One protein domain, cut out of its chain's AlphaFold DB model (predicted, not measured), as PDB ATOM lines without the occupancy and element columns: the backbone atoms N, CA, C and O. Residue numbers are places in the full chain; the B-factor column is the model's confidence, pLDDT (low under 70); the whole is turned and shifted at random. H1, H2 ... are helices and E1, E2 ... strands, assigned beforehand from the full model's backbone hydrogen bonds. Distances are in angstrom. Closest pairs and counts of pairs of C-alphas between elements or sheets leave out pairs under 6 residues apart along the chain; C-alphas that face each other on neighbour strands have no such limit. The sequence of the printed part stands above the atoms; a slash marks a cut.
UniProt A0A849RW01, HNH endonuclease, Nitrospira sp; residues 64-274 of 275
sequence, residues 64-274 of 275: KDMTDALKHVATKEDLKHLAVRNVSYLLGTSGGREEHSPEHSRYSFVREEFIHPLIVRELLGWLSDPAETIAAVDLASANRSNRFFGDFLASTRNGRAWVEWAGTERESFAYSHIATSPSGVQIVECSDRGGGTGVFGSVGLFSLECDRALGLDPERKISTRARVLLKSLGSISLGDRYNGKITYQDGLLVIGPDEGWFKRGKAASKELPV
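Overview. This is residues 64 to 274 of the 275 residues of the protein "HNH endonuclease" of Nitrospira sp (UniProt A0A849RW01). A twisted seven-strand sheet curls round one short helix, H4, and its two longest strands, E6 and E7, run on as a long hairpin arm towards H1. A small second sheet, E8 to E10, is partly face to face with the large one, near E4, and H2 with the loop after it lies off to one side, where residues 91 to 100 stick out. The printed part has 211 residues, with named elements in the order H1 H2 H3 H4 E1 H5 E2 E3 E4 E5 E6 E7 E8 E9 E10. The sheets, E1 - E7 - E6 - E5 - E4 - E3 - E2 and E8 - E9 - E10, are antiparallel, and the class is mixed, helices and strands. The whole is compact, with a radius of gyration of the C-alphas of 19.2 A and spans of 61 by 42 by 33 A.

Along the chain. In the large sheet E7 is residues 222 to 240, 47.5 A long, and E6 is 200 to 216, 40.1 A. The other strands of the large sheet are E5, residues 186 to 193, 22.1 A; E4, 172 to 180, 24.7 A; E3, 160 to 166; E2, 152 to 157; and E1, 136 to 138. The small sheet has E8, 246 to 249; E9, 252 to 255; and E10, 270 to 273, which ends at C-alpha 273 (176.498, 139.883, 182.350). The helices are H1, 64 to 70, from C-alpha 64 (218.364, 120.032, 172.640); H2, 78 to 90, 20.1 A; H3, 102 to 105; H4, 117 to 124, 10.9 A; and H5, 139 to 142.

Arrangement. E2 to E7 form a meander, each strand the antiparallel neighbour of the one before, and E8 E9 E10 form another. E6 bends by 74 degrees at residue 203 and E7 by 63 degrees at 237; N 209 and O 229 of this hairpin are 2.9 A apart, within hydrogen-bond range. Edge strand E1 pairs with E7 through N 137 and O 230, 2.9 A. The closest C-alphas of H4 and E7 are those of Leu 123 and Ser 232, 5.9 A. H1 is on the sheet at a height of 8.1 A; H2 and H3 only graze it. The two sheets form a sandwich, two sheets face to face, their strands at 50 degrees; C-alphas 179 of E4 and 248 of E8 are the closest of those two strands, 6.4 A. N 247 and O 254 of E8 and E9 are 2.9 A apart. In H1 and H4 every O i to N i+4 pair is within hydrogen-bond range, in H2 6 of 9; H3 and H5 are too short for such a pair.

Size, cuts and confidence. The C-alphas of Lys 64 and Lys 263, the two farthest apart, are 62.5 A apart. The printed part has no cut. The long links are H2 to H3, H3 to H4, H4 to E1 and E9 to E10. Mean pLDDT of the printed part is 80.6; it is under 70 at residues 74 to 105, 130, 264 to 268 and 273.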
ATOM      1  N   LYS A  64     218.969 121.263 172.123       75.50
ATOM      2  CA  LYS A  64     218.364 120.032 172.640       75.50
ATOM      3  C   LYS A  64     217.685 120.287 173.984       75.50
ATOM      4  O   LYS A  64     216.511 119.957 174.125       75.50
ATOM      5  N   ASP A  65     218.374 120.964 174.899       76.38
ATOM      6  CA  ASP A  65     217.828 121.314 176.215       76.38
ATOM      7  C   ASP A  65     216.583 122.209 176.087       76.38
ATOM      8  O   ASP A  65     215.584 121.997 176.772       76.38
ATOM      9  N   MET A  66     216.586 123.158 175.142       76.19
ATOM     10  CA  MET A  66     215.410 123.977 174.829       76.19
ATOM     11  C   MET A  66     214.254 123.146 174.269       76.19
ATOM     12  O   MET A  66     213.111 123.343 174.672       76.19
ATOM     13  N   THR A  67     214.539 122.207 173.364       79.38
ATOM     14  CA  THR A  67     213.521 121.313 172.789       79.38
ATOM     15  C   THR A  67     212.886 120.437 173.865       79.38
ATOM     16  O   THR A  67     211.669 120.260 173.873       79.38
ATOM     17  N   ASP A  68     213.687 119.913 174.790       80.19
ATOM     18  CA  ASP A  68     213.195 119.097 175.896       80.19
ATOM     19  C   ASP A  68     212.405 119.937 176.909       80.19
ATOM     20  O   ASP A  68     211.318 119.533 177.320       80.19
ATOM     21  N   ALA A  69     212.856 121.150 177.232       78.62
ATOM     22  CA  ALA A  69     212.115 122.061 178.101       78.62
ATOM     23  C   ALA A  69     210.778 122.520 177.482       78.62
ATOM     24  O   ALA A  69     209.776 122.611 178.191       78.62
ATOM     25  N   LEU A  70     210.723 122.746 176.164       81.25
ATOM     26  CA  LEU A  70     209.495 123.128 175.453       81.25
ATOM     27  C   LEU A  70     208.394 122.060 175.526       81.25
ATOM     28  O   LEU A  70     207.221 122.422 175.528       81.25
ATOM     29  N   LYS A  71     208.735 120.770 175.659       78.81
ATOM     30  CA  LYS A  71     207.744 119.694 175.885       78.81
ATOM     31  C   LYS A  71     206.998 119.836 177.215       78.81
ATOM     32  O   LYS A  71     205.951 119.225 177.394       78.81
ATOM     33  N   HIS A  72     207.553 120.610 178.147       73.31
ATOM     34  CA  HIS A  72     207.024 120.826 179.494       73.31
ATOM     35  C   HIS A  72     206.521 122.263 179.715       73.31
ATOM     36  O   HIS A  72     206.259 122.663 180.854       73.31
ATOM     37  N   VAL A  73     206.420 123.053 178.645       73.56
ATOM     38  CA  VAL A  73     205.768 124.367 178.605       73.56
ATOM     39  C   VAL A  73     204.332 124.156 178.127       73.56
ATOM     40  O   VAL A  73     204.099 123.325 177.254       73.56
ATOM     41  N   ALA A  74     203.376 124.870 178.729       62.78
ATOM     42  CA  ALA A  74     201.949 124.613 178.538       62.78
ATOM     43  C   ALA A  74     201.560 124.582 177.050       62.78
ATOM     44  O   ALA A  74     201.783 125.533 176.296       62.78
ATOM     45  N   THR A  75     200.955 123.473 176.639       63.38
ATOM     46  CA  THR A  75     200.370 123.274 175.317       63.38
ATOM     47  C   THR A  75     198.899 123.705 175.315       63.38
ATOM     48  O   THR A  75     198.274 123.933 176.353       63.38
ATOM     49  N   LYS A  76     198.290 123.792 174.127       51.59
ATOM     50  CA  LYS A  76     196.862 124.128 173.967       51.59
ATOM     51  C   LYS A  76     195.923 123.138 174.685       51.59
ATOM     52  O   LYS A  76     194.759 123.466 174.916       51.59
ATOM     53  N   GLU A  77     196.403 121.941 175.018       52.19
ATOM     54  CA  GLU A  77     195.659 120.906 175.746       52.19
ATOM     55  C   GLU A  77     195.702 121.129 177.266       52.19
ATOM     56  O   GLU A  77     194.677 120.971 177.929       52.19
ATOM     57  N   ASP A  78     196.813 121.644 177.799       53.62
ATOM     58  CA  ASP A  78     196.963 121.968 179.226       53.62
ATOM     59  C   ASP A  78     196.018 123.103 179.667       53.62
ATOM     60  O   ASP A  78     195.441 123.074 180.758       53.62
ATOM     61  N   LEU A  79     195.758 124.062 178.771       51.56
ATOM     62  CA  LEU A  79     194.793 125.152 178.981       51.56
ATOM     63  C   LEU A  79     193.340 124.658 179.098       51.56
ATOM     64  O   LEU A  79     192.548 125.238 179.842       51.56
ATOM     65  N   LYS A  80     192.977 123.567 178.407       44.75
ATOM     66  CA  LYS A  80     191.626 122.982 178.511       44.75
ATOM     67  C   LYS A  80     191.412 122.295 179.859       44.75
ATOM     68  O   LYS A  80     190.305 122.339 180.388       44.75
ATOM     69  N   HIS A  81     192.457 121.708 180.440       45.06
ATOM     70  CA  HIS A  81     192.382 121.064 181.752       45.06
ATOM     71  C   HIS A  81     192.324 122.069 182.915       45.06
ATOM     72  O   HIS A  81     191.647 121.803 183.912       45.06
ATOM     73  N   LEU A  82     192.941 123.248 182.779       47.97
ATOM     74  CA  LEU A  82     192.826 124.335 183.762       47.97
ATOM     75  C   LEU A  82     191.417 124.950 183.801       47.97
ATOM     76  O   LEU A  82     190.888 125.187 184.887       47.97
ATOM     77  N   ALA A  83     190.765 125.111 182.644       43.47
ATOM     78  CA  ALA A  83     189.381 125.592 182.565       43.47
ATOM     79  C   ALA A  83     188.376 124.655 183.269       43.47
ATOM     80  O   ALA A  83     187.398 125.117 183.851       43.47
ATOM     81  N   VAL A  84     188.638 123.342 183.271       43.25
ATOM     82  CA  VAL A  84     187.814 122.346 183.981       43.25
ATOM     83  C   VAL A  84     188.116 122.334 185.487       43.25
ATOM     84  O   VAL A  84     187.200 122.156 186.291       43.25
ATOM     85  N   ARG A  85     189.369 122.582 185.902       43.72
ATOM     86  CA  ARG A  85     189.764 122.560 187.324       43.72
ATOM     87  C   ARG A  85     189.168 123.709 188.153       43.72
ATOM     88  O   ARG A  85     188.909 123.497 189.340       43.72
ATOM     89  N   ASN A  86     188.868 124.860 187.544       40.12
ATOM     90  CA  ASN A  86     188.175 125.963 188.230       40.12
ATOM     91  C   ASN A  86     186.751 125.584 188.690       40.12
ATOM     92  O   ASN A  86     186.293 126.083 189.714       40.12
ATOM     93  N   VAL A  87     186.081 124.640 188.016       41.03
ATOM     94  CA  VAL A  87     184.756 124.141 188.439       41.03
ATOM     95  C   VAL A  87     184.864 123.249 189.684       41.03
ATOM     96  O   VAL A  87     184.013 123.297 190.568       41.03
ATOM     97  N   SER A  88     185.941 122.473 189.811       34.59
ATOM     98  CA  SER A  88     186.163 121.584 190.962       34.59
ATOM     99  C   SER A  88     186.597 122.300 192.246       34.59
ATOM    100  O   SER A  88     186.424 121.743 193.323       34.59
ATOM    101  N   TYR A  89     187.094 123.541 192.188       40.03
ATOM    102  CA  TYR A  89     187.367 124.307 193.416       40.03
ATOM    103  C   TYR A  89     186.078 124.834 194.082       40.03
ATOM    104  O   TYR A  89     186.070 125.084 195.285       40.03
ATOM    105  N   LEU A  90     184.972 124.933 193.330       42.69
ATOM    106  CA  LEU A  90     183.631 125.247 193.854       42.69
ATOM    107  C   LEU A  90     182.903 124.018 194.427       42.69
ATOM    108  O   LEU A  90     181.972 124.164 195.216       42.69
ATOM    109  N   LEU A  91     183.332 122.806 194.070       37.53
ATOM    110  CA  LEU A  91     182.756 121.546 194.536       37.53
ATOM    111  C   LEU A  91     183.837 120.772 195.284       37.53
ATOM    112  O   LEU A  91     184.554 119.985 194.683       37.53
ATOM    113  N   GLY A  92     183.972 121.029 196.588       34.38
ATOM    114  CA  GLY A  92     185.016 120.478 197.456       34.38
ATOM    115  C   GLY A  92     185.159 118.952 197.412       34.38
ATOM    116  O   GLY A  92     184.676 118.245 198.294       34.38
ATOM    117  N   THR A  93     185.894 118.442 196.429       35.03
ATOM    118  CA  THR A  93     186.323 117.048 196.349       35.03
ATOM    119  C   THR A  93     187.834 116.995 196.486       35.03
ATOM    120  O   THR A  93     188.588 117.237 195.545       35.03
ATOM    121  N   SER A  94     188.271 116.684 197.701       42.19
ATOM    122  CA  SER A  94     189.639 116.318 198.039       42.19
ATOM    123  C   SER A  94     190.022 114.998 197.363       42.19
ATOM    124  O   SER A  94     189.439 113.960 197.675       42.19
ATOM    125  N   GLY A  95     191.026 115.013 196.486       34.62
ATOM    126  CA  GLY A  95     191.583 113.781 195.926       34.62
ATOM    127  C   GLY A  95     192.722 114.019 194.940       34.62
ATOM    128  O   GLY A  95     192.477 114.189 193.754       34.62
ATOM    129  N   GLY A  96     193.964 113.983 195.439       30.08
ATOM    130  CA  GLY A  96     195.186 113.946 194.627       30.08
ATOM    131  C   GLY A  96     196.249 114.938 195.098       30.08
ATOM    132  O   GLY A  96     196.155 116.127 194.819       30.08
ATOM    133  N   ARG A  97     197.268 114.445 195.816       37.03
ATOM    134  CA  ARG A  97     198.501 115.190 196.121       37.03
ATOM    135  C   ARG A  97     199.304 115.371 194.828       37.03
ATOM    136  O   ARG A  97     200.124 114.525 194.494       37.03
ATOM    137  N   GLU A  98     199.080 116.477 194.138       36.12
ATOM    138  CA  GLU A  98     200.118 117.146 193.352       36.12
ATOM    139  C   GLU A  98     200.506 118.399 194.140       36.12
ATOM    140  O   GLU A  98     199.630 119.080 194.675       36.12
ATOM    141  N   GLU A  99     201.803 118.675 194.283       36.47
ATOM    142  CA  GLU A  99     202.300 119.905 194.905       36.47
ATOM    143  C   GLU A  99     201.749 121.119 194.145       36.47
ATOM    144  O   GLU A  99     202.291 121.561 193.132       36.47
ATOM    145  N   HIS A 100     200.631 121.660 194.622       37.75
ATOM    146  CA  HIS A 100     200.154 122.967 194.212       37.75
ATOM    147  C   HIS A 100     201.181 123.994 194.677       37.75
ATOM    148  O   HIS A 100     201.268 124.311 195.862       37.75
ATOM    149  N   SER A 101     201.974 124.493 193.729       40.19
ATOM    150  CA  SER A 101     202.824 125.656 193.940       40.19
ATOM    151  C   SER A 101     201.972 126.794 194.537       40.19
ATOM    152  O   SER A 101     200.986 127.199 193.915       40.19
ATOM    153  N   PRO A 102     202.315 127.324 195.725       50.00
ATOM    154  CA  PRO A 102     201.549 128.368 196.412       50.00
ATOM    155  C   PRO A 102     201.523 129.723 195.670       50.00
ATOM    156  O   PRO A 102     200.882 130.669 196.131       50.00
ATOM    157  N   GLU A 103     202.175 129.848 194.510       51.47
ATOM    158  CA  GLU A 103     202.409 131.134 193.846       51.47
ATOM    159  C   GLU A 103     201.164 131.807 193.246       51.47
ATOM    160  O   GLU A 103     201.099 133.034 193.226       51.47
ATOM    161  N   HIS A 104     200.123 131.069 192.845       53.03
ATOM    162  CA  HIS A 104     198.875 131.691 192.351       53.03
ATOM    163  C   HIS A 104     198.122 132.472 193.428       53.03
ATOM    164  O   HIS A 104     197.385 133.410 193.133       53.03
ATOM    165  N   SER A 105     198.347 132.112 194.693       62.12
ATOM    166  CA  SER A 105     197.785 132.799 195.855       62.12
ATOM    167  C   SER A 105     198.657 133.956 196.345       62.12
ATOM    168  O   SER A 105     198.339 134.591 197.349       62.12
ATOM    169  N   ARG A 106     199.741 134.268 195.637       80.50
ATOM    170  CA  ARG A 106     200.660 135.316 196.050       80.50
ATOM    171  C   ARG A 106     200.113 136.706 195.736       80.50
ATOM    172  O   ARG A 106     199.926 137.513 196.632       80.50
ATOM    173  N   TYR A 107     199.776 136.951 194.474       89.44
ATOM    174  CA  TYR A 107     199.354 138.269 194.003       89.44
ATOM    175  C   TYR A 107     197.841 138.468 194.113       89.44
ATOM    176  O   TYR A 107     197.062 137.536 193.890       89.44
ATOM    177  N   SER A 108     197.401 139.680 194.458       91.31
ATOM    178  CA  SER A 108     195.976 139.957 194.670       91.31
ATOM    179  C   SER A 108     195.559 141.388 194.335       91.31
ATOM    180  O   SER A 108     196.365 142.308 194.358       91.31
ATOM    181  N   PHE A 109     194.265 141.579 194.078       94.62
ATOM    182  CA  PHE A 109     193.618 142.895 194.081       94.62
ATOM    183  C   PHE A 109     193.027 143.272 195.455       94.62
ATOM    184  O   PHE A 109     192.569 144.398 195.626       94.62
ATOM    185  N   VAL A 110     192.994 142.339 196.417       89.50
ATOM    186  CA  VAL A 110     192.219 142.469 197.670       89.50
ATOM    187  C   VAL A 110     193.097 142.408 198.922       89.50
ATOM    188  O   VAL A 110     192.841 143.136 199.876       89.50
ATOM    189  N   ARG A 111     194.116 141.541 198.934       89.62
ATOM    190  CA  ARG A 111     195.013 141.324 200.085       89.62
ATOM    191  C   ARG A 111     196.432 141.818 199.807       89.62
ATOM    192  O   ARG A 111     196.789 142.063 198.657       89.62
ATOM    193  N   GLU A 112     197.226 141.896 200.875       83.56
ATOM    194  CA  GLU A 112     198.662 142.181 200.810       83.56
ATOM    195  C   GLU A 112     199.399 141.262 199.825       83.56
ATOM    196  O   GLU A 112     198.963 140.148 199.541       83.56
ATOM    197  N   GLU A 113     200.514 141.778 199.297       88.75
ATOM    198  CA  GLU A 113     201.073 141.419 197.984       88.75
ATOM    199  C   GLU A 113     200.145 141.801 196.817       88.75
ATOM    200  O   GLU A 113     199.862 141.035 195.893       88.75
ATOM    201  N   PHE A 114     199.712 143.064 196.852       95.25
ATOM    202  CA  PHE A 114     198.934 143.685 195.791       95.25
ATOM    203  C   PHE A 114     199.644 143.629 194.430       95.25
ATOM    204  O   PHE A 114     200.871 143.759 194.325       95.25
ATOM    205  N   ILE A 115     198.846 143.476 193.373       96.88
ATOM    206  CA  ILE A 115     199.298 143.664 191.993       96.88
ATOM    207  C   ILE A 115     199.701 145.130 191.826       96.88
ATOM    208  O   ILE A 115     198.953 146.036 192.198       96.88
ATOM    209  N   HIS A 116     200.882 145.367 191.270       97.38
ATOM    210  CA  HIS A 116     201.423 146.704 191.099       97.38
ATOM    211  C   HIS A 116     200.487 147.543 190.206       97.38
ATOM    212  O   HIS A 116     200.159 147.096 189.103       97.38
ATOM    213  N   PRO A 117     200.075 148.763 190.607       97.50
ATOM    214  CA  PRO A 117     199.097 149.549 189.849       97.50
ATOM    215  C   PRO A 117     199.508 149.811 188.396       97.50
ATOM    216  O   PRO A 117     198.682 149.715 187.494       97.50
ATOM    217  N   LEU A 118     200.802 150.037 188.139       96.31
ATOM    218  CA  LEU A 118     201.311 150.209 186.773       96.31
ATOM    219  C   LEU A 118     201.169 148.966 185.876       96.31
ATOM    220  O   LEU A 118     201.095 149.120 184.663       96.31
ATOM    221  N   ILE A 119     201.088 147.749 186.432       97.44
ATOM    222  CA  ILE A 119     200.785 146.542 185.640       97.44
ATOM    223  C   ILE A 119     199.337 146.586 185.159       97.44
ATOM    224  O   ILE A 119     199.056 146.288 184.001       97.44
ATOM    225  N   VAL A 120     198.419 146.970 186.049       97.62
ATOM    226  CA  VAL A 120     196.996 147.114 185.722       97.62
ATOM    227  C   VAL A 120     196.822 148.191 184.657       97.62
ATOM    228  O   VAL A 120     196.145 147.957 183.663       97.62
ATOM    229  N   ARG A 121     197.491 149.336 184.828       95.19
ATOM    230  CA  ARG A 121     197.490 150.434 183.857       95.19
ATOM    231  C   ARG A 121     197.980 149.997 182.477       95.19
ATOM    232  O   ARG A 121     197.327 150.293 181.489       95.19
ATOM    233  N   GLU A 122     199.089 149.261 182.417       94.69
ATOM    234  CA  GLU A 122     199.637 148.737 181.160       94.69
ATOM    235  C   GLU A 122     198.633 147.834 180.430       94.69
ATOM    236  O   GLU A 122     198.461 147.947 179.219       94.69
ATOM    237  N   LEU A 123     197.944 146.957 181.168       95.50
ATOM    238  CA  LEU A 123     196.960 146.030 180.604       95.50
ATOM    239  C   LEU A 123     195.658 146.703 180.153       95.50
ATOM    240  O   LEU A 123     194.942 146.125 179.344       95.50
ATOM    241  N   LEU A 124     195.342 147.899 180.655       91.44
ATOM    242  CA  LEU A 124     194.215 148.694 180.151       91.44
ATOM    243  C   LEU A 124     194.528 149.368 178.809       91.44
ATOM    244  O   LEU A 124     193.606 149.797 178.116       91.44
ATOM    245  N   GLY A 125     195.808 149.458 178.442       84.44
ATOM    246  CA  GLY A 125     196.257 150.154 177.245       84.44
ATOM    247  C   GLY A 125     196.186 151.677 177.369       84.44
ATOM    248  O   GLY A 125     195.656 152.251 178.321       84.44
ATOM    249  N   TRP A 126     196.766 152.350 176.381       79.81
ATOM    250  CA  TRP A 126     196.798 153.805 176.329       79.81
ATOM    251  C   TRP A 126     195.569 154.318 175.590       79.81
ATOM    252  O   TRP A 126     195.177 153.768 174.567       79.81
ATOM    253  N   LEU A 127     194.993 155.432 176.052       71.12
ATOM    254  CA  LEU A 127     193.838 156.048 175.384       71.12
ATOM    255  C   LEU A 127     194.143 156.463 173.931       71.12
ATOM    256  O   LEU A 127     193.234 156.574 173.112       71.12
ATOM    257  N   SER A 128     195.416 156.723 173.622       73.19
ATOM    258  CA  SER A 128     195.893 157.052 172.276       73.19
ATOM    259  C   SER A 128     195.967 155.852 171.338       73.19
ATOM    260  O   SER A 128     196.070 156.046 170.125       73.19
ATOM    261  N   ASP A 129     195.937 154.635 171.877       76.62
ATOM    262  CA  ASP A 129     196.129 153.426 171.098       76.62
ATOM    263  C   ASP A 129     194.768 152.868 170.659       76.62
ATOM    264  O   ASP A 129     193.843 152.750 171.463       76.62
ATOM    265  N   PRO A 130     194.609 152.497 169.376       64.81
ATOM    266  CA  PRO A 130     193.330 152.020 168.853       64.81
ATOM    267  C   PRO A 130     192.976 150.598 169.314       64.81
ATOM    268  O   PRO A 130     191.844 150.159 169.117       64.81
ATOM    269  N   ALA A 131     193.937 149.860 169.878       72.00
ATOM    270  CA  ALA A 131     193.752 148.505 170.376       72.00
ATOM    271  C   ALA A 131     194.760 148.186 171.488       72.00
ATOM    272  O   ALA A 131     195.883 148.691 171.484       72.00
ATOM    273  N   GLU A 132     194.371 147.291 172.397       74.88
ATOM    274  CA  GLU A 132     195.259 146.740 173.422       74.88
ATOM    275  C   GLU A 132     196.402 145.955 172.755       74.88
ATOM    276  O   GLU A 132     196.175 144.998 172.012       74.88
ATOM    277  N   THR A 133     197.648 146.363 173.007       83.25
ATOM    278  CA  THR A 133     198.845 145.688 172.473       83.25
ATOM    279  C   THR A 133     199.415 144.651 173.442       83.25
ATOM    280  O   THR A 133     200.124 143.735 173.022       83.25
ATOM    281  N   ILE A 134     199.075 144.756 174.730       91.06
ATOM    282  CA  ILE A 134     199.520 143.860 175.799       91.06
ATOM    283  C   ILE A 134     198.312 143.115 176.363       91.06
ATOM    284  O   ILE A 134     197.452 143.705 177.002       91.06
ATOM    285  N   ALA A 135     198.271 141.797 176.158       90.50
ATOM    286  CA  ALA A 135     197.160 140.963 176.621       90.50
ATOM    287  C   ALA A 135     197.408 140.311 177.993       90.50
ATOM    288  O   ALA A 135     196.451 139.979 178.688       90.50
ATOM    289  N   ALA A 136     198.669 140.089 178.384       94.50
ATOM    290  CA  ALA A 136     199.005 139.464 179.662       94.50
ATOM    291  C   ALA A 136     200.395 139.856 180.182       94.50
ATOM    292  O   ALA A 136     201.314 140.113 179.403       94.50
ATOM    293  N   VAL A 137     200.557 139.834 181.507       95.38
ATOM    294  CA  VAL A 137     201.816 140.106 182.215       95.38
ATOM    295  C   VAL A 137     202.123 138.972 183.196       95.38
ATOM    296  O   VAL A 137     201.270 138.586 183.991       95.38
ATOM    297  N   ASP A 138     203.357 138.459 183.171       93.75
ATOM    298  CA  ASP A 138     203.871 137.533 184.190       93.75
ATOM    299  C   ASP A 138     204.144 138.282 185.496       93.75
ATOM    300  O   ASP A 138     205.168 138.955 185.637       93.75
ATOM    301  N   LEU A 139     203.228 138.152 186.456       92.94
ATOM    302  CA  LEU A 139     203.275 138.841 187.742       92.94
ATOM    303  C   LEU A 139     204.514 138.469 188.556       92.94
ATOM    304  O   LEU A 139     205.097 139.350 189.188       92.94
ATOM    305  N   ALA A 140     204.961 137.211 188.494       86.62
ATOM    306  CA  ALA A 140     206.132 136.760 189.245       86.62
ATOM    307  C   ALA A 140     207.394 137.536 188.846       86.62
ATOM    308  O   ALA A 140     208.210 137.900 189.693       86.62
ATOM    309  N   SER A 141     207.510 137.845 187.554       87.75
ATOM    310  CA  SER A 141     208.634 138.612 187.012       87.75
ATOM    311  C   SER A 141     208.401 140.122 187.075       87.75
ATOM    312  O   SER A 141     209.349 140.880 187.248       87.75
ATOM    313  N   ALA A 142     207.155 140.572 186.916       92.50
ATOM    314  CA  ALA A 142     206.821 141.974 186.707       92.50
ATOM    315  C   ALA A 142     206.615 142.775 187.998       92.50
ATOM    316  O   ALA A 142     207.041 143.929 188.048       92.50
ATOM    317  N   ASN A 143     205.997 142.188 189.034       91.50
ATOM    318  CA  ASN A 143     205.460 142.928 190.192       91.50
ATOM    319  C   ASN A 143     206.521 143.659 191.029       91.50
ATOM    320  O   ASN A 143     206.181 144.497 191.856       91.50
ATOM    321  N   ARG A 144     207.802 143.318 190.838       86.81
ATOM    322  CA  ARG A 144     208.968 143.958 191.474       86.81
ATOM    323  C   ARG A 144     210.050 144.343 190.455       86.81
ATOM    324  O   ARG A 144     211.215 144.491 190.809       86.81
ATOM    325  N   SER A 145     209.690 144.413 189.174       88.50
ATOM    326  CA  SER A 145     210.636 144.711 188.096       88.50
ATOM    327  C   SER A 145     210.882 146.208 187.947       88.50
ATOM    328  O   SER A 145     210.011 147.026 188.225       88.50
ATOM    329  N   ASN A 146     212.023 146.560 187.354       84.88
ATOM    330  CA  ASN A 146     212.319 147.944 186.978       84.88
ATOM    331  C   ASN A 146     211.356 148.512 185.917       84.88
ATOM    332  O   ASN A 146     211.319 149.724 185.746       84.88
ATOM    333  N   ARG A 147     210.596 147.678 185.183       87.94
ATOM    334  CA  ARG A 147     209.586 148.166 184.222       87.94
ATOM    335  C   ARG A 147     208.415 148.828 184.945       87.94
ATOM    336  O   ARG A 147     207.907 149.837 184.476       87.94
ATOM    337  N   PHE A 148     208.011 148.259 186.077       91.00
ATOM    338  CA  PHE A 148     206.912 148.737 186.911       91.00
ATOM    339  C   PHE A 148     207.476 149.229 188.243       91.00
ATOM    340  O   PHE A 148     207.123 148.724 189.303       91.00
ATOM    341  N   PHE A 149     208.432 150.154 188.163       84.62
ATOM    342  CA  PHE A 149     209.089 150.718 189.334       84.62
ATOM    343  C   PHE A 149     208.225 151.803 189.992       84.62
ATOM    344  O   PHE A 149     207.398 152.447 189.345       84.62
ATOM    345  N   GLY A 150     208.492 152.053 191.270       86.31
ATOM    346  CA  GLY A 150     207.824 153.080 192.063       86.31
ATOM    347  C   GLY A 150     207.007 152.473 193.192       86.31
ATOM    348  O   GLY A 150     206.469 151.378 193.075       86.31
ATOM    349  N   ASP A 151     206.935 153.188 194.307       90.94
ATOM    350  CA  ASP A 151     206.126 152.753 195.434       90.94
ATOM    351  C   ASP A 151     204.645 153.032 195.163       90.94
ATOM    352  O   ASP A 151     204.269 153.953 194.430       90.94
ATOM    353  N   PHE A 152     203.787 152.239 195.790       95.19
ATOM    354  CA  PHE A 152     202.352 152.470 195.817       95.19
ATOM    355  C   PHE A 152     201.840 152.343 197.247       95.19
ATOM    356  O   PHE A 152     202.459 151.714 198.106       95.19
ATOM    357  N   LEU A 153     200.680 152.935 197.502       95.94
ATOM    358  CA  LEU A 153     200.035 152.919 198.805       95.94
ATOM    359  C   LEU A 153     198.680 152.232 198.700       95.94
ATOM    360  O   LEU A 153     197.907 152.494 197.781       95.94
ATOM    361  N   ALA A 154     198.378 151.379 199.672       96.25
ATOM    362  CA  ALA A 154     197.036 150.857 199.877       96.25
ATOM    363  C   ALA A 154     196.320 151.715 200.930       96.25
ATOM    364  O   ALA A 154     196.839 151.942 202.022       96.25
ATOM    365  N   SER A 155     195.124 152.201 200.609       95.25
ATOM    366  CA  SER A 155     194.275 152.962 201.530       95.25
ATOM    367  C   SER A 155     192.835 152.473 201.449       95.25
ATOM    368  O   SER A 155     192.396 152.000 200.408       95.25
ATOM    369  N   THR A 156     192.072 152.578 202.534       94.00
ATOM    370  CA  THR A 156     190.645 152.225 202.500       94.00
ATOM    371  C   THR A 156     189.812 153.468 202.214       94.00
ATOM    372  O   THR A 156     189.919 154.461 202.933       94.00
ATOM    373  N   ARG A 157     188.963 153.419 201.181       91.06
ATOM    374  CA  ARG A 157     188.010 154.487 200.828       91.06
ATOM    375  C   ARG A 157     186.660 153.856 200.509       91.06
ATOM    376  O   ARG A 157     186.586 152.907 199.732       91.06
ATOM    377  N   ASN A 158     185.586 154.369 201.112       83.94
ATOM    378  CA  ASN A 158     184.217 153.869 200.911       83.94
ATOM    379  C   ASN A 158     184.081 152.344 201.114       83.94
ATOM    380  O   ASN A 158     183.408 151.666 200.343       83.94
ATOM    381  N   GLY A 159     184.765 151.799 202.128       85.94
ATOM    382  CA  GLY A 159     184.719 150.371 202.464       85.94
ATOM    383  C   GLY A 159     185.490 149.443 201.519       85.94
ATOM    384  O   GLY A 159     185.418 148.232 201.694       85.94
ATOM    385  N   ARG A 160     186.236 149.980 200.543       90.38
ATOM    386  CA  ARG A 160     187.085 149.202 199.628       90.38
ATOM    387  C   ARG A 160     188.548 149.616 199.735       90.38
ATOM    388  O   ARG A 160     188.850 150.781 200.009       90.38
ATOM    389  N   ALA A 161     189.447 148.662 199.508       93.88
ATOM    390  CA  ALA A 161     190.873 148.928 199.394       93.88
ATOM    391  C   ALA A 161     191.179 149.544 198.022       93.88
ATOM    392  O   ALA A 161     190.856 148.969 196.986       93.88
ATOM    393  N   TRP A 162     191.812 150.711 198.044       97.19
ATOM    394  CA  TRP A 162     192.339 151.416 196.886       97.19
ATOM    395  C   TRP A 162     193.855 151.344 196.904       97.19
ATOM    396  O   TRP A 162     194.483 151.784 197.870       97.19
ATOM    397  N   VAL A 163     194.427 150.812 195.830       98.06
ATOM    398  CA  VAL A 163     195.871 150.708 195.626       98.06
ATOM    399  C   VAL A 163     196.272 151.775 194.622       98.06
ATOM    400  O   VAL A 163     195.807 151.760 193.483       98.06
ATOM    401  N   GLU A 164     197.094 152.722 195.054       97.75
ATOM    402  CA  GLU A 164     197.404 153.937 194.308       97.75
ATOM    403  C   GLU A 164     198.910 154.109 194.146       97.75
ATOM    404  O   GLU A 164     199.664 154.131 195.120       97.75
ATOM    405  N   TRP A 165     199.329 154.258 192.897       97.12
ATOM    406  CA  TRP A 165     200.655 154.716 192.524       97.12
ATOM    407  C   TRP A 165     200.590 156.202 192.160       97.12
ATOM    408  O   TRP A 165     199.677 156.637 191.448       97.12
ATOM    409  N   ALA A 166     201.571 156.969 192.627       94.94
ATOM    410  CA  ALA A 166     201.729 158.383 192.308       94.94
ATOM    411  C   ALA A 166     203.059 158.601 191.576       94.94
ATOM    412  O   ALA A 166     204.125 158.263 192.091       94.94
ATOM    413  N   GLY A 167     202.975 159.165 190.375       88.50
ATOM    414  CA  GLY A 167     204.110 159.503 189.527       88.50
ATOM    415  C   GLY A 167     204.562 160.954 189.679       88.50
ATOM    416  O   GLY A 167     204.214 161.669 190.623       88.50
ATOM    417  N   THR A 168     205.356 161.409 188.713       82.69
ATOM    418  CA  THR A 168     205.791 162.807 188.613       82.69
ATOM    419  C   THR A 168     204.684 163.693 188.037       82.69
ATOM    420  O   THR A 168     203.759 163.212 187.398       82.69
ATOM    421  N   GLU A 169     204.757 165.009 188.260       76.31
ATOM    422  CA  GLU A 169     203.895 165.991 187.568       76.31
ATOM    423  C   GLU A 169     202.378 165.744 187.696       76.31
ATOM    424  O   GLU A 169     201.599 166.014 186.786       76.31
ATOM    425  N   ARG A 170     201.940 165.295 188.883       84.50
ATOM    426  CA  ARG A 170     200.537 164.966 189.212       84.50
ATOM    427  C   ARG A 170     199.990 163.747 188.472       84.50
ATOM    428  O   ARG A 170     198.774 163.563 188.451       84.50
ATOM    429  N   GLU A 171     200.856 162.936 187.885       92.81
ATOM    430  CA  GLU A 171     200.466 161.644 187.364       92.81
ATOM    431  C   GLU A 171     200.078 160.706 188.510       92.81
ATOM    432  O   GLU A 171     200.756 160.648 189.537       92.81
ATOM    433  N   SER A 172     198.984 159.972 188.358       95.19
ATOM    434  CA  SER A 172     198.643 158.904 189.289       95.19
ATOM    435  C   SER A 172     197.780 157.851 188.621       95.19
ATOM    436  O   SER A 172     197.050 158.116 187.665       95.19
ATOM    437  N   PHE A 173     197.864 156.637 189.147       96.94
ATOM    438  CA  PHE A 173     196.986 155.550 188.759       96.94
ATOM    439  C   PHE A 173     196.562 154.792 190.007       96.94
ATOM    440  O   PHE A 173     197.400 154.391 190.816       96.94
ATOM    441  N   ALA A 174     195.261 154.581 190.148       97.50
ATOM    442  CA  ALA A 174     194.701 153.848 191.265       97.50
ATOM    443  C   ALA A 174     193.702 152.806 190.790       97.50
ATOM    444  O   ALA A 174     193.012 153.003 189.787       97.50
ATOM    445  N   TYR A 175     193.582 151.729 191.555       98.19
ATOM    446  CA  TYR A 175     192.535 150.746 191.351       98.19
ATOM    447  C   TYR A 175     191.897 150.300 192.666       98.19
ATOM    448  O   TYR A 175     192.508 150.382 193.731       98.19
ATOM    449  N   SER A 176     190.678 149.775 192.576       97.69
ATOM    450  CA  SER A 176     189.968 149.097 193.658       97.69
ATOM    451  C   SER A 176     189.265 147.864 193.114       97.69
ATOM    452  O   SER A 176     188.554 147.927 192.113       97.69
ATOM    453  N   HIS A 177     189.384 146.743 193.819       97.06
ATOM    454  CA  HIS A 177     188.579 145.561 193.518       97.06
ATOM    455  C   HIS A 177     187.087 145.856 193.740       97.06
ATOM    456  O   HIS A 177     186.721 146.519 194.714       97.06
ATOM    457  N   ILE A 178     186.236 145.412 192.812       95.44
ATOM    458  CA  ILE A 178     184.773 145.450 192.943       95.44
ATOM    459  C   ILE A 178     184.278 144.077 193.390       95.44
ATOM    460  O   ILE A 178     183.585 143.972 194.399       95.44
ATOM    461  N   ALA A 179     184.604 143.043 192.612       93.94
ATOM    462  CA  ALA A 179     184.166 141.675 192.845       93.94
ATOM    463  C   ALA A 179     184.991 140.679 192.020       93.94
ATOM    464  O   ALA A 179     185.718 141.047 191.096       93.94
ATOM    465  N   THR A 180     184.829 139.401 192.345       92.94
ATOM    466  CA  THR A 180     185.273 138.287 191.506       92.94
ATOM    467  C   THR A 180     184.035 137.512 191.062       92.94
ATOM    468  O   THR A 180     183.215 137.158 191.911       92.94
ATOM    469  N   SER A 181     183.875 137.277 189.758       88.31
ATOM    470  CA  SER A 181     182.754 136.486 189.235       88.31
ATOM    471  C   SER A 181     182.891 134.996 189.588       88.31
ATOM    472  O   SER A 181     183.998 134.548 189.908       88.31
ATOM    473  N   PRO A 182     181.812 134.193 189.499       82.88
ATOM    474  CA  PRO A 182     181.887 132.743 189.680       82.88
ATOM    475  C   PRO A 182     182.897 132.046 188.756       82.88
ATOM    476  O   PRO A 182     183.537 131.086 189.184       82.88
ATOM    477  N   SER A 183     183.088 132.527 187.521       80.50
ATOM    478  CA  SER A 183     184.113 131.992 186.610       80.50
ATOM    479  C   SER A 183     185.545 132.457 186.918       80.50
ATOM    480  O   SER A 183     186.496 131.958 186.311       80.50
ATOM    481  N   GLY A 184     185.722 133.371 187.878       84.94
ATOM    482  CA  GLY A 184     187.028 133.866 188.319       84.94
ATOM    483  C   GLY A 184     187.471 135.185 187.681       84.94
ATOM    484  O   GLY A 184     188.628 135.576 187.864       84.94
ATOM    485  N   VAL A 185     186.585 135.895 186.968       92.44
ATOM    486  CA  VAL A 185     186.887 137.228 186.421       92.44
ATOM    487  C   VAL A 185     187.046 138.221 187.566       92.44
ATOM    488  O   VAL A 185     186.128 138.437 188.353       92.44
ATOM    489  N   GLN A 186     188.215 138.846 187.649       96.06
ATOM    490  CA  GLN A 186     188.505 139.944 188.560       96.06
ATOM    491  C   GLN A 186     187.957 141.238 187.960       96.06
ATOM    492  O   GLN A 186     188.397 141.663 186.892       96.06
ATOM    493  N   ILE A 187     187.005 141.861 188.650       96.88
ATOM    494  CA  ILE A 187     186.365 143.108 188.230       96.88
ATOM    495  C   ILE A 187     186.959 144.236 189.067       96.88
ATOM    496  O   ILE A 187     186.839 144.237 190.297       96.88
ATOM    497  N   VAL A 188     187.620 145.184 188.410       97.88
ATOM    498  CA  VAL A 188     188.440 146.203 189.071       97.88
ATOM    499  C   VAL A 188     188.058 147.585 188.561       97.88
ATOM    500  O   VAL A 188     188.039 147.826 187.360       97.88
ATOM    501  N   GLU A 189     187.750 148.499 189.471       97.44
ATOM    502  CA  GLU A 189     187.567 149.916 189.162       97.44
ATOM    503  C   GLU A 189     188.926 150.604 189.108       97.44
ATOM    504  O   GLU A 189     189.735 150.428 190.016       97.44
ATOM    505  N   CYS A 190     189.160 151.406 188.077       96.94
ATOM    506  CA  CYS A 190     190.435 152.058 187.815       96.94
ATOM    507  C   CYS A 190     190.239 153.563 187.607       96.94
ATOM    508  O   CYS A 190     189.248 153.997 187.017       96.94
ATOM    509  N   SER A 191     191.217 154.346 188.054       95.56
ATOM    510  CA  SER A 191     191.292 155.798 187.896       95.56
ATOM    511  C   SER A 191     192.687 156.178 187.405       95.56
ATOM    512  O   SER A 191     193.661 155.981 188.131       95.56
ATOM    513  N   ASP A 192     192.776 156.753 186.206       94.56
ATOM    514  CA  ASP A 192     194.030 157.169 185.569       94.56
ATOM    515  C   ASP A 192     194.089 158.688 185.398       94.56
ATOM    516  O   ASP A 192     193.211 159.313 184.792       94.56
ATOM    517  N   ARG A 193     195.166 159.280 185.905       93.00
ATOM    518  CA  ARG A 193     195.553 160.655 185.646       93.00
ATOM    519  C   ARG A 193     196.929 160.667 184.987       93.00
ATOM    520  O   ARG A 193     197.936 160.661 185.679       93.00
ATOM    521  N   GLY A 194     196.979 160.797 183.662       84.50
ATOM    522  CA  GLY A 194     198.219 160.850 182.869       84.50
ATOM    523  C   GLY A 194     198.989 162.183 182.899       84.50
ATOM    524  O   GLY A 194     199.512 162.595 181.872       84.50
ATOM    525  N   GLY A 195     198.984 162.920 184.018       80.62
ATOM    526  CA  GLY A 195     199.703 164.203 184.184       80.62
ATOM    527  C   GLY A 195     198.904 165.473 183.841       80.62
ATOM    528  O   GLY A 195     199.202 166.566 184.320       80.62
ATOM    529  N   GLY A 196     197.810 165.343 183.087       83.38
ATOM    530  CA  GLY A 196     196.880 166.440 182.813       83.38
ATOM    531  C   GLY A 196     195.927 166.784 183.974       83.38
ATOM    532  O   GLY A 196     196.094 166.405 185.142       83.38
ATOM    533  N   THR A 197     194.868 167.531 183.647       83.94
ATOM    534  CA  THR A 197     193.766 167.808 184.585       83.94
ATOM    535  C   THR A 197     192.702 166.713 184.589       83.94
ATOM    536  O   THR A 197     192.004 166.583 185.594       83.94
ATOM    537  N   GLY A 198     192.559 165.959 183.492       86.81
ATOM    538  CA  GLY A 198     191.600 164.861 183.350       86.81
ATOM    539  C   GLY A 198     191.912 163.679 184.267       86.81
ATOM    540  O   GLY A 198     193.076 163.402 184.550       86.81
ATOM    541  N   VAL A 199     190.860 163.008 184.730       90.75
ATOM    542  CA  VAL A 199     190.929 161.788 185.542       90.75
ATOM    543  C   VAL A 199     189.983 160.773 184.919       90.75
ATOM    544  O   VAL A 199     188.770 160.863 185.087       90.75
ATOM    545  N   PHE A 200     190.521 159.828 184.161       90.62
ATOM    546  CA  PHE A 200     189.727 158.892 183.377       90.62
ATOM    547  C   PHE A 200     189.458 157.613 184.165       90.62
ATOM    548  O   PHE A 200     190.379 156.946 184.631       90.62
ATOM    549  N   GLY A 201     188.177 157.276 184.301       91.88
ATOM    550  CA  GLY A 201     187.733 156.047 184.938       91.88
ATOM    551  C   GLY A 201     187.577 154.900 183.942       91.88
ATOM    552  O   GLY A 201     187.156 155.099 182.795       91.88
ATOM    553  N   SER A 202     187.836 153.680 184.401       93.88
ATOM    554  CA  SER A 202     187.482 152.449 183.688       93.88
ATOM    555  C   SER A 202     187.117 151.324 184.656       93.88
ATOM    556  O   SER A 202     187.476 151.363 185.832       93.88
ATOM    557  N   VAL A 203     186.393 150.318 184.166       96.38
ATOM    558  CA  VAL A 203     186.281 149.014 184.829       96.38
ATOM    559  C   VAL A 203     187.093 148.010 184.023       96.38
ATOM    560  O   VAL A 203     186.730 147.709 182.887       96.38
ATOM    561  N   GLY A 204     188.193 147.525 184.590       95.94
ATOM    562  CA  GLY A 204     189.016 146.468 184.011       95.94
ATOM    563  C   GLY A 204     188.493 145.082 184.380       95.94
ATOM    564  O   GLY A 204     188.069 144.850 185.518       95.94
ATOM    565  N   LEU A 205     188.528 144.166 183.415       95.62
ATOM    566  CA  LEU A 205     188.180 142.760 183.584       95.62
ATOM    567  C   LEU A 205     189.447 141.930 183.402       95.62
ATOM    568  O   LEU A 205     190.063 141.964 182.337       95.62
ATOM    569  N   PHE A 206     189.840 141.178 184.427       96.12
ATOM    570  CA  PHE A 206     191.085 140.415 184.401       96.12
ATOM    571  C   PHE A 206     190.885 138.953 184.779       96.12
ATOM    572  O   PHE A 206     189.972 138.602 185.522       96.12
ATOM    573  N   SER A 207     191.786 138.097 184.313       94.00
ATOM    574  CA  SER A 207     191.899 136.707 184.765       94.00
ATOM    575  C   SER A 207     193.308 136.429 185.278       94.00
ATOM    576  O   SER A 207     194.284 136.996 184.783       94.00
ATOM    577  N   LEU A 208     193.399 135.572 186.297       89.69
ATOM    578  CA  LEU A 208     194.660 135.024 186.784       89.69
ATOM    579  C   LEU A 208     194.818 133.614 186.215       89.69
ATOM    580  O   LEU A 208     193.993 132.741 186.478       89.69
ATOM    581  N   GLU A 209     195.871 133.403 185.434       88.06
ATOM    582  CA  GLU A 209     196.156 132.130 184.772       88.06
ATOM    583  C   GLU A 209     197.503 131.550 185.225       88.06
ATOM    584  O   GLU A 209     198.408 132.257 185.684       88.06
ATOM    585  N   CYS A 210     197.610 130.227 185.104       83.69
ATOM    586  CA  CYS A 210     198.722 129.433 185.606       83.69
ATOM    587  C   CYS A 210     199.487 128.799 184.452       83.69
ATOM    588  O   CYS A 210     199.024 127.872 183.794       83.69
ATOM    589  N   ASP A 211     200.646 129.381 184.221       84.75
ATOM    590  CA  ASP A 211     201.655 129.115 183.224       84.75
ATOM    591  C   ASP A 211     202.745 128.079 183.521       84.75
ATOM    592  O   ASP A 211     203.184 127.971 184.668       84.75
ATOM    593  N   ARG A 212     203.341 127.476 182.485       84.75
ATOM    594  CA  ARG A 212     204.763 127.103 182.508       84.75
ATOM    595  C   ARG A 212     205.474 127.821 181.373       84.75
ATOM    596  O   ARG A 212     204.935 127.882 180.277       84.75
ATOM    597  N   ALA A 213     206.694 128.290 181.608       87.50
ATOM    598  CA  ALA A 213     207.547 128.876 180.576       87.50
ATOM    599  C   ALA A 213     209.006 128.476 180.744       87.50
ATOM    600  O   ALA A 213     209.418 128.005 181.805       87.50
ATOM    601  N   LEU A 214     209.791 128.710 179.694       88.88
ATOM    602  CA  LEU A 214     211.236 128.573 179.769       88.88
ATOM    603  C   LEU A 214     211.816 129.579 180.770       88.88
ATOM    604  O   LEU A 214     211.414 130.745 180.838       88.88
ATOM    605  N   GLY A 215     212.777 129.104 181.545       84.44
ATOM    606  CA  GLY A 215     213.568 129.881 182.479       84.44
ATOM    607  C   GLY A 215     215.019 129.428 182.444       84.44
ATOM    608  O   GLY A 215     215.399 128.535 181.685       84.44
ATOM    609  N   LEU A 216     215.823 130.068 183.282       82.44
ATOM    610  CA  LEU A 216     217.170 129.623 183.587       82.44
ATOM    611  C   LEU A 216     217.207 129.223 185.056       82.44
ATOM    612  O   LEU A 216     216.647 129.927 185.900       82.44
ATOM    613  N   ASP A 217     217.824 128.086 185.349       81.38
ATOM    614  CA  ASP A 217     218.137 127.712 186.725       81.38
ATOM    615  C   ASP A 217     219.324 128.552 187.271       81.38
ATOM    616  O   ASP A 217     219.915 129.352 186.531       81.38
ATOM    617  N   PRO A 218     219.696 128.414 188.558       79.69
ATOM    618  CA  PRO A 218     220.839 129.135 189.128       79.69
ATOM    619  C   PRO A 218     222.181 128.870 188.425       79.69
ATOM    620  O   PRO A 218     223.077 129.708 188.489       79.69
ATOM    621  N   GLU A 219     222.322 127.740 187.727       85.31
ATOM    622  CA  GLU A 219     223.506 127.375 186.937       85.31
ATOM    623  C   GLU A 219     223.433 127.894 185.487       85.31
ATOM    624  O   GLU A 219     224.285 127.559 184.662       85.31
ATOM    625  N   ARG A 220     222.435 128.733 185.166       80.62
ATOM    626  CA  ARG A 220     222.142 129.263 183.823       80.62
ATOM    627  C   ARG A 220     221.816 128.180 182.785       80.62
ATOM    628  O   ARG A 220     221.961 128.421 181.585       80.62
ATOM    629  N   LYS A 221     221.339 127.009 183.211       83.31
ATOM    630  CA  LYS A 221     220.817 125.973 182.308       83.31
ATOM    631  C   LYS A 221     219.347 126.221 182.007       83.31
ATOM    632  O   LYS A 221     218.601 126.733 182.842       83.31
ATOM    633  N   ILE A 222     218.933 125.845 180.798       85.69
ATOM    634  CA  ILE A 222     217.539 125.964 180.371       85.69
ATOM    635  C   ILE A 222     216.682 125.047 181.240       85.69
ATOM    636  O   ILE A 222     216.926 123.848 181.341       85.69
ATOM    637  N   SER A 223     215.660 125.626 181.855       86.69
ATOM    638  CA  SER A 223     214.697 124.922 182.691       86.69
ATOM    639  C   SER A 223     213.282 125.402 182.383       86.69
ATOM    640  O   SER A 223     213.066 126.285 181.549       86.69
ATOM    641  N   THR A 224     212.292 124.808 183.044       86.31
ATOM    642  CA  THR A 224     210.923 125.326 183.033       86.31
ATOM    643  C   THR A 224     210.571 125.880 184.402       86.31
ATOM    644  O   THR A 224     210.912 125.293 185.428       86.31
ATOM    645  N   ARG A 225     209.856 127.003 184.419       85.75
ATOM    646  CA  ARG A 225     209.340 127.636 185.632       85.75
ATOM    647  C   ARG A 225     207.838 127.850 185.525       85.75
ATOM    648  O   ARG A 225     207.321 128.058 184.425       85.75
ATOM    649  N   ALA A 226     207.156 127.825 186.663       82.94
ATOM    650  CA  ALA A 226     205.771 128.269 186.732       82.94
ATOM    651  C   ALA A 226     205.691 129.784 186.479       82.94
ATOM    652  O   ALA A 226     206.627 130.528 186.794       82.94
ATOM    653  N   ARG A 227     204.581 130.240 185.896       86.81
ATOM    654  CA  ARG A 227     204.263 131.668 185.774       86.81
ATOM    655  C   ARG A 227     202.850 131.936 186.250       86.81
ATOM    656  O   ARG A 227     201.935 131.172 185.957       86.81
ATOM    657  N   VAL A 228     202.673 133.062 186.927       89.25
ATOM    658  CA  VAL A 228     201.350 133.589 187.259       89.25
ATOM    659  C   VAL A 228     201.073 134.727 186.293       89.25
ATOM    660  O   VAL A 228     201.729 135.765 186.361       89.25
ATOM    661  N   LEU A 229     200.136 134.529 185.372       92.38
ATOM    662  CA  LEU A 229     199.781 135.531 184.376       92.38
ATOM    663  C   LEU A 229     198.565 136.324 184.848       92.38
ATOM    664  O   LEU A 229     197.550 135.736 185.214       92.38
ATOM    665  N   LEU A 230     198.650 137.650 184.788       95.56
ATOM    666  CA  LEU A 230     197.479 138.519 184.799       95.56
ATOM    667  C   LEU A 230     197.134 138.872 183.362       95.56
ATOM    668  O   LEU A 230     197.961 139.455 182.663       95.56
ATOM    669  N   LYS A 231     195.927 138.528 182.931       95.31
ATOM    670  CA  LYS A 231     195.472 138.705 181.554       95.31
ATOM    671  C   LYS A 231     194.293 139.661 181.489       95.31
ATOM    672  O   LYS A 231     193.347 139.507 182.262       95.31
ATOM    673  N   SER A 232     194.356 140.613 180.562       95.00
ATOM    674  CA  SER A 232     193.231 141.485 180.220       95.00
ATOM    675  C   SER A 232     192.167 140.672 179.483       95.00
ATOM    676  O   SER A 232     192.463 139.950 178.530       95.00
ATOM    677  N   LEU A 233     190.925 140.773 179.947       92.31
ATOM    678  CA  LEU A 233     189.729 140.329 179.228       92.31
ATOM    679  C   LEU A 233     189.012 141.513 178.556       92.31
ATOM    680  O   LEU A 233     187.968 141.326 177.933       92.31
ATOM    681  N   GLY A 234     189.572 142.717 178.693       89.50
ATOM    682  CA  GLY A 234     189.037 143.976 178.205       89.50
ATOM    683  C   GLY A 234     188.673 144.945 179.329       89.50
ATOM    684  O   GLY A 234     188.779 144.653 180.525       89.50
ATOM    685  N   SER A 235     188.209 146.124 178.928       91.81
ATOM    686  CA  SER A 235     187.815 147.185 179.849       91.81
ATOM    687  C   SER A 235     186.581 147.948 179.373       91.81
ATOM    688  O   SER A 235     186.229 147.974 178.192       91.81
ATOM    689  N   ILE A 236     185.896 148.589 180.319       89.50
ATOM    690  CA  ILE A 236     184.754 149.460 180.054       89.50
ATOM    691  C   ILE A 236     185.140 150.876 180.455       89.50
ATOM    692  O   ILE A 236     185.310 151.170 181.636       89.50
ATOM    693  N   SER A 237     185.228 151.780 179.478       88.19
ATOM    694  CA  SER A 237     185.483 153.193 179.763       88.19
ATOM    695  C   SER A 237     184.300 153.830 180.498       88.19
ATOM    696  O   SER A 237     183.137 153.690 180.081       88.19
ATOM    697  N   LEU A 238     184.622 154.543 181.580       86.25
ATOM    698  CA  LEU A 238     183.701 155.367 182.359       86.25
ATOM    699  C   LEU A 238     183.815 156.848 181.980       86.25
ATOM    700  O   LEU A 238     182.876 157.598 182.213       86.25
ATOM    701  N   GLY A 239     184.906 157.278 181.339       83.62
ATOM    702  CA  GLY A 239     185.152 158.674 180.954       83.62
ATOM    703  C   GLY A 239     185.778 159.527 182.065       83.62
ATOM    704  O   GLY A 239     186.230 159.007 183.081       83.62
ATOM    705  N   ASP A 240     185.840 160.842 181.848       87.50
ATOM    706  CA  ASP A 240     186.520 161.797 182.739       87.50
ATOM    707  C   ASP A 240     185.673 162.140 183.983       87.50
ATOM    708  O   ASP A 240     184.531 162.583 183.861       87.50
ATOM    709  N   ARG A 241     186.244 161.954 185.181       86.25
ATOM    710  CA  ARG A 241     185.653 162.197 186.514       86.25
ATOM    711  C   ARG A 241     184.276 161.558 186.705       86.25
ATOM    712  O   ARG A 241     183.380 162.186 187.275       86.25
ATOM    713  N   TYR A 242     184.120 160.321 186.230       87.88
ATOM    714  CA  TYR A 242     182.926 159.525 186.502       87.88
ATOM    715  C   TYR A 242     182.670 159.454 188.009       87.88
ATOM    716  O   TYR A 242     183.572 159.155 188.790       87.88
ATOM    717  N   ASN A 243     181.429 159.720 188.404       88.56
ATOM    718  CA  ASN A 243     180.985 159.553 189.780       88.56
ATOM    719  C   ASN A 243     179.615 158.887 189.766       88.56
ATOM    720  O   ASN A 243     178.589 159.550 189.646       88.56
ATOM    721  N   GLY A 244     179.608 157.565 189.842       87.81
ATOM    722  CA  GLY A 244     178.397 156.766 189.894       87.81
ATOM    723  C   GLY A 244     178.655 155.468 190.639       87.81
ATOM    724  O   GLY A 244     179.797 155.083 190.898       87.81
ATOM    725  N   LYS A 245     177.576 154.797 191.039       91.31
ATOM    726  CA  LYS A 245     177.679 153.555 191.803       91.31
ATOM    727  C   LYS A 245     177.970 152.385 190.864       91.31
ATOM    728  O   LYS A 245     177.195 152.141 189.945       91.31
ATOM    729  N   ILE A 246     179.038 151.640 191.136       92.94
ATOM    730  CA  ILE A 246     179.375 150.405 190.422       92.94
ATOM    731  C   ILE A 246     179.153 149.227 191.367       92.94
ATOM    732  O   ILE A 246     179.663 149.222 192.488       92.94
ATOM    733  N   THR A 247     178.365 148.246 190.941       92.12
ATOM    734  CA  THR A 247     178.033 147.064 191.747       92.12
ATOM    735  C   THR A 247     178.093 145.804 190.914       92.12
ATOM    736  O   THR A 247     177.795 145.830 189.725       92.12
ATOM    737  N   TYR A 248     178.407 144.689 191.561       91.31
ATOM    738  CA  TYR A 248     178.293 143.365 190.973       91.31
ATOM    739  C   TYR A 248     177.431 142.488 191.875       91.31
ATOM    740  O   TYR A 248     177.724 142.363 193.065       91.31
ATOM    741  N   GLN A 249     176.362 141.923 191.324       89.69
ATOM    742  CA  GLN A 249     175.458 141.037 192.047       89.69
ATOM    743  C   GLN A 249     174.838 140.031 191.072       89.69
ATOM    744  O   GLN A 249     174.475 140.400 189.961       89.69
ATOM    745  N   ASP A 250     174.735 138.764 191.484       87.12
ATOM    746  CA  ASP A 250     174.052 137.699 190.734       87.12
ATOM    747  C   ASP A 250     174.517 137.556 189.269       87.12
ATOM    748  O   ASP A 250     173.721 137.354 188.356       87.12
ATOM    749  N   GLY A 251     175.830 137.679 189.028       81.56
ATOM    750  CA  GLY A 251     176.395 137.584 187.676       81.56
ATOM    751  C   GLY A 251     176.297 138.869 186.852       81.56
ATOM    752  O   GLY A 251     176.734 138.887 185.704       81.56
ATOM    753  N   LEU A 252     175.743 139.948 187.407       85.31
ATOM    754  CA  LEU A 252     175.488 141.193 186.694       85.31
ATOM    755  C   LEU A 252     176.362 142.328 187.230       85.31
ATOM    756  O   LEU A 252     176.261 142.720 188.395       85.31
ATOM    757  N   LEU A 253     177.202 142.887 186.358       89.50
ATOM    758  CA  LEU A 253     177.911 144.140 186.597       89.50
ATOM    759  C   LEU A 253     177.008 145.308 186.193       89.50
ATOM    760  O   LEU A 253     176.613 145.425 185.034       89.50
ATOM    761  N   VAL A 254     176.729 146.195 187.142       89.25
ATOM    762  CA  VAL A 254     175.916 147.397 186.949       89.25
ATOM    763  C   VAL A 254     176.788 148.627 187.161       89.25
ATOM    764  O   VAL A 254     177.347 148.833 188.238       89.25
ATOM    765  N   ILE A 255     176.881 149.459 186.126       88.38
ATOM    766  CA  ILE A 255     177.491 150.788 186.157       88.38
ATOM    767  C   ILE A 255     176.342 151.793 186.198       88.38
ATOM    768  O   ILE A 255     175.595 151.949 185.230       88.38
ATOM    769  N   GLY A 256     176.183 152.452 187.342       84.88
ATOM    770  CA  GLY A 256     175.139 153.439 187.586       84.88
ATOM    771  C   GLY A 256     175.309 154.723 186.766       84.88
ATOM    772  O   GLY A 256     176.304 154.896 186.053       84.88
ATOM    773  N   PRO A 257     174.328 155.637 186.832       81.81
ATOM    774  CA  PRO A 257     174.395 156.912 186.127       81.81
ATOM    775  C   PRO A 257     175.616 157.727 186.562       81.81
ATOM    776  O   PRO A 257     176.036 157.672 187.715       81.81
ATOM    777  N   ASP A 258     176.170 158.492 185.624       83.19
ATOM    778  CA  ASP A 258     177.246 159.437 185.914       83.19
ATOM    779  C   ASP A 258     176.653 160.699 186.550       83.19
ATOM    780  O   ASP A 258     176.052 161.536 185.864       83.19
ATOM    781  N   GLU A 259     176.811 160.813 187.865       85.06
ATOM    782  CA  GLU A 259     176.456 161.973 188.690       85.06
ATOM    783  C   GLU A 259     177.663 162.908 188.899       85.06
ATOM    784  O   GLU A 259     177.630 163.819 189.731       85.06
ATOM    785  N   GLY A 260     178.745 162.680 188.149       72.62
ATOM    786  CA  GLY A 260     179.986 163.434 188.214       72.62
ATOM    787  C   GLY A 260     179.935 164.762 187.482       72.62
ATOM    788  O   GLY A 260     178.878 165.337 187.219       72.62
ATOM    789  N   TRP A 261     181.119 165.263 187.138       74.75
ATOM    790  CA  TRP A 261     181.302 166.606 186.581       74.75
ATOM    791  C   TRP A 261     180.469 166.856 185.314       74.75
ATOM    792  O   TRP A 261     179.899 167.932 185.144       74.75
ATOM    793  N   PHE A 262     180.360 165.848 184.447       72.38
ATOM    794  CA  PHE A 262     179.637 165.950 183.176       72.38
ATOM    795  C   PHE A 262     178.159 165.561 183.267       72.38
ATOM    796  O   PHE A 262     177.441 165.744 182.285       72.38
ATOM    797  N   LYS A 263     177.702 165.031 184.412       70.69
ATOM    798  CA  LYS A 263     176.303 164.656 184.684       70.69
ATOM    799  C   LYS A 263     175.604 163.950 183.513       70.69
ATOM    800  O   LYS A 263     174.462 164.268 183.181       70.69
ATOM    801  N   ARG A 264     176.275 162.990 182.862       68.38
ATOM    802  CA  ARG A 264     175.709 162.272 181.699       68.38
ATOM    803  C   ARG A 264     174.481 161.429 182.061       68.38
ATOM    804  O   ARG A 264     173.752 160.994 181.170       68.38
ATOM    805  N   GLY A 265     174.221 161.224 183.355       68.69
ATOM    806  CA  GLY A 265     172.996 160.605 183.846       68.69
ATOM    807  C   GLY A 265     172.832 159.176 183.327       68.69
ATOM    808  O   GLY A 265     173.812 158.453 183.150       68.69
ATOM    809  N   LYS A 266     171.583 158.770 183.062       63.19
ATOM    810  CA  LYS A 266     171.246 157.403 182.622       63.19
ATOM    811  C   LYS A 266     171.894 156.991 181.297       63.19
ATOM    812  O   LYS A 266     172.056 155.804 181.060       63.19
ATOM    813  N   ALA A 267     172.283 157.941 180.444       61.31
ATOM    814  CA  ALA A 267     172.932 157.632 179.168       61.31
ATOM    815  C   ALA A 267     174.332 157.011 179.342       61.31
ATOM    816  O   ALA A 267     174.841 156.381 178.420       61.31
ATOM    817  N   ALA A 268     174.951 157.180 180.516       60.84
ATOM    818  CA  ALA A 268     176.224 156.553 180.867       60.84
ATOM    819  C   ALA A 268     176.061 155.228 181.638       60.84
ATOM    820  O   ALA A 268     177.065 154.575 181.921       60.84
ATOM    821  N   SER A 269     174.828 154.831 181.976       70.56
ATOM    822  CA  SER A 269     174.562 153.583 182.692       70.56
ATOM    823  C   SER A 269     174.754 152.372 181.785       70.56
ATOM    824  O   SER A 269     174.410 152.408 180.602       70.56
ATOM    825  N   LYS A 270     175.303 151.290 182.339       77.81
ATOM    826  CA  LYS A 270     175.555 150.036 181.617       77.81
ATOM    827  C   LYS A 270     175.239 148.850 182.518       77.81
ATOM    828  O   LYS A 270     175.554 148.880 183.704       77.81
ATOM    829  N   GLU A 271     174.684 147.800 181.934       76.88
ATOM    830  CA  GLU A 271     174.483 146.507 182.588       76.88
ATOM    831  C   GLU A 271     175.140 145.437 181.725       76.88
ATOM    832  O   GLU A 271     174.886 145.369 180.520       76.88
ATOM    833  N   LEU A 272     176.027 144.643 182.322       74.88
ATOM    834  CA  LEU A 272     176.793 143.625 181.615       74.88
ATOM    835  C   LEU A 272     176.757 142.304 182.385       74.88
ATOM    836  O   LEU A 272     177.153 142.278 183.554       74.88
ATOM    837  N   PRO A 273     176.332 141.197 181.757       66.56
ATOM    838  CA  PRO A 273     176.498 139.883 182.350       66.56
ATOM    839  C   PRO A 273     177.990 139.523 182.371       66.56
ATOM    840  O   PRO A 273     178.656 139.526 181.336       66.56
ATOM    841  N   VAL A 274     178.509 139.211 183.555       73.31
ATOM    842  CA  VAL A 274     179.875 138.725 183.776       73.31
ATOM    843  C   VAL A 274     179.767 137.426 184.574       73.31
ATOM    844  O   VAL A 274     179.559 137.447 185.792       73.31
TER     845      VAL A 274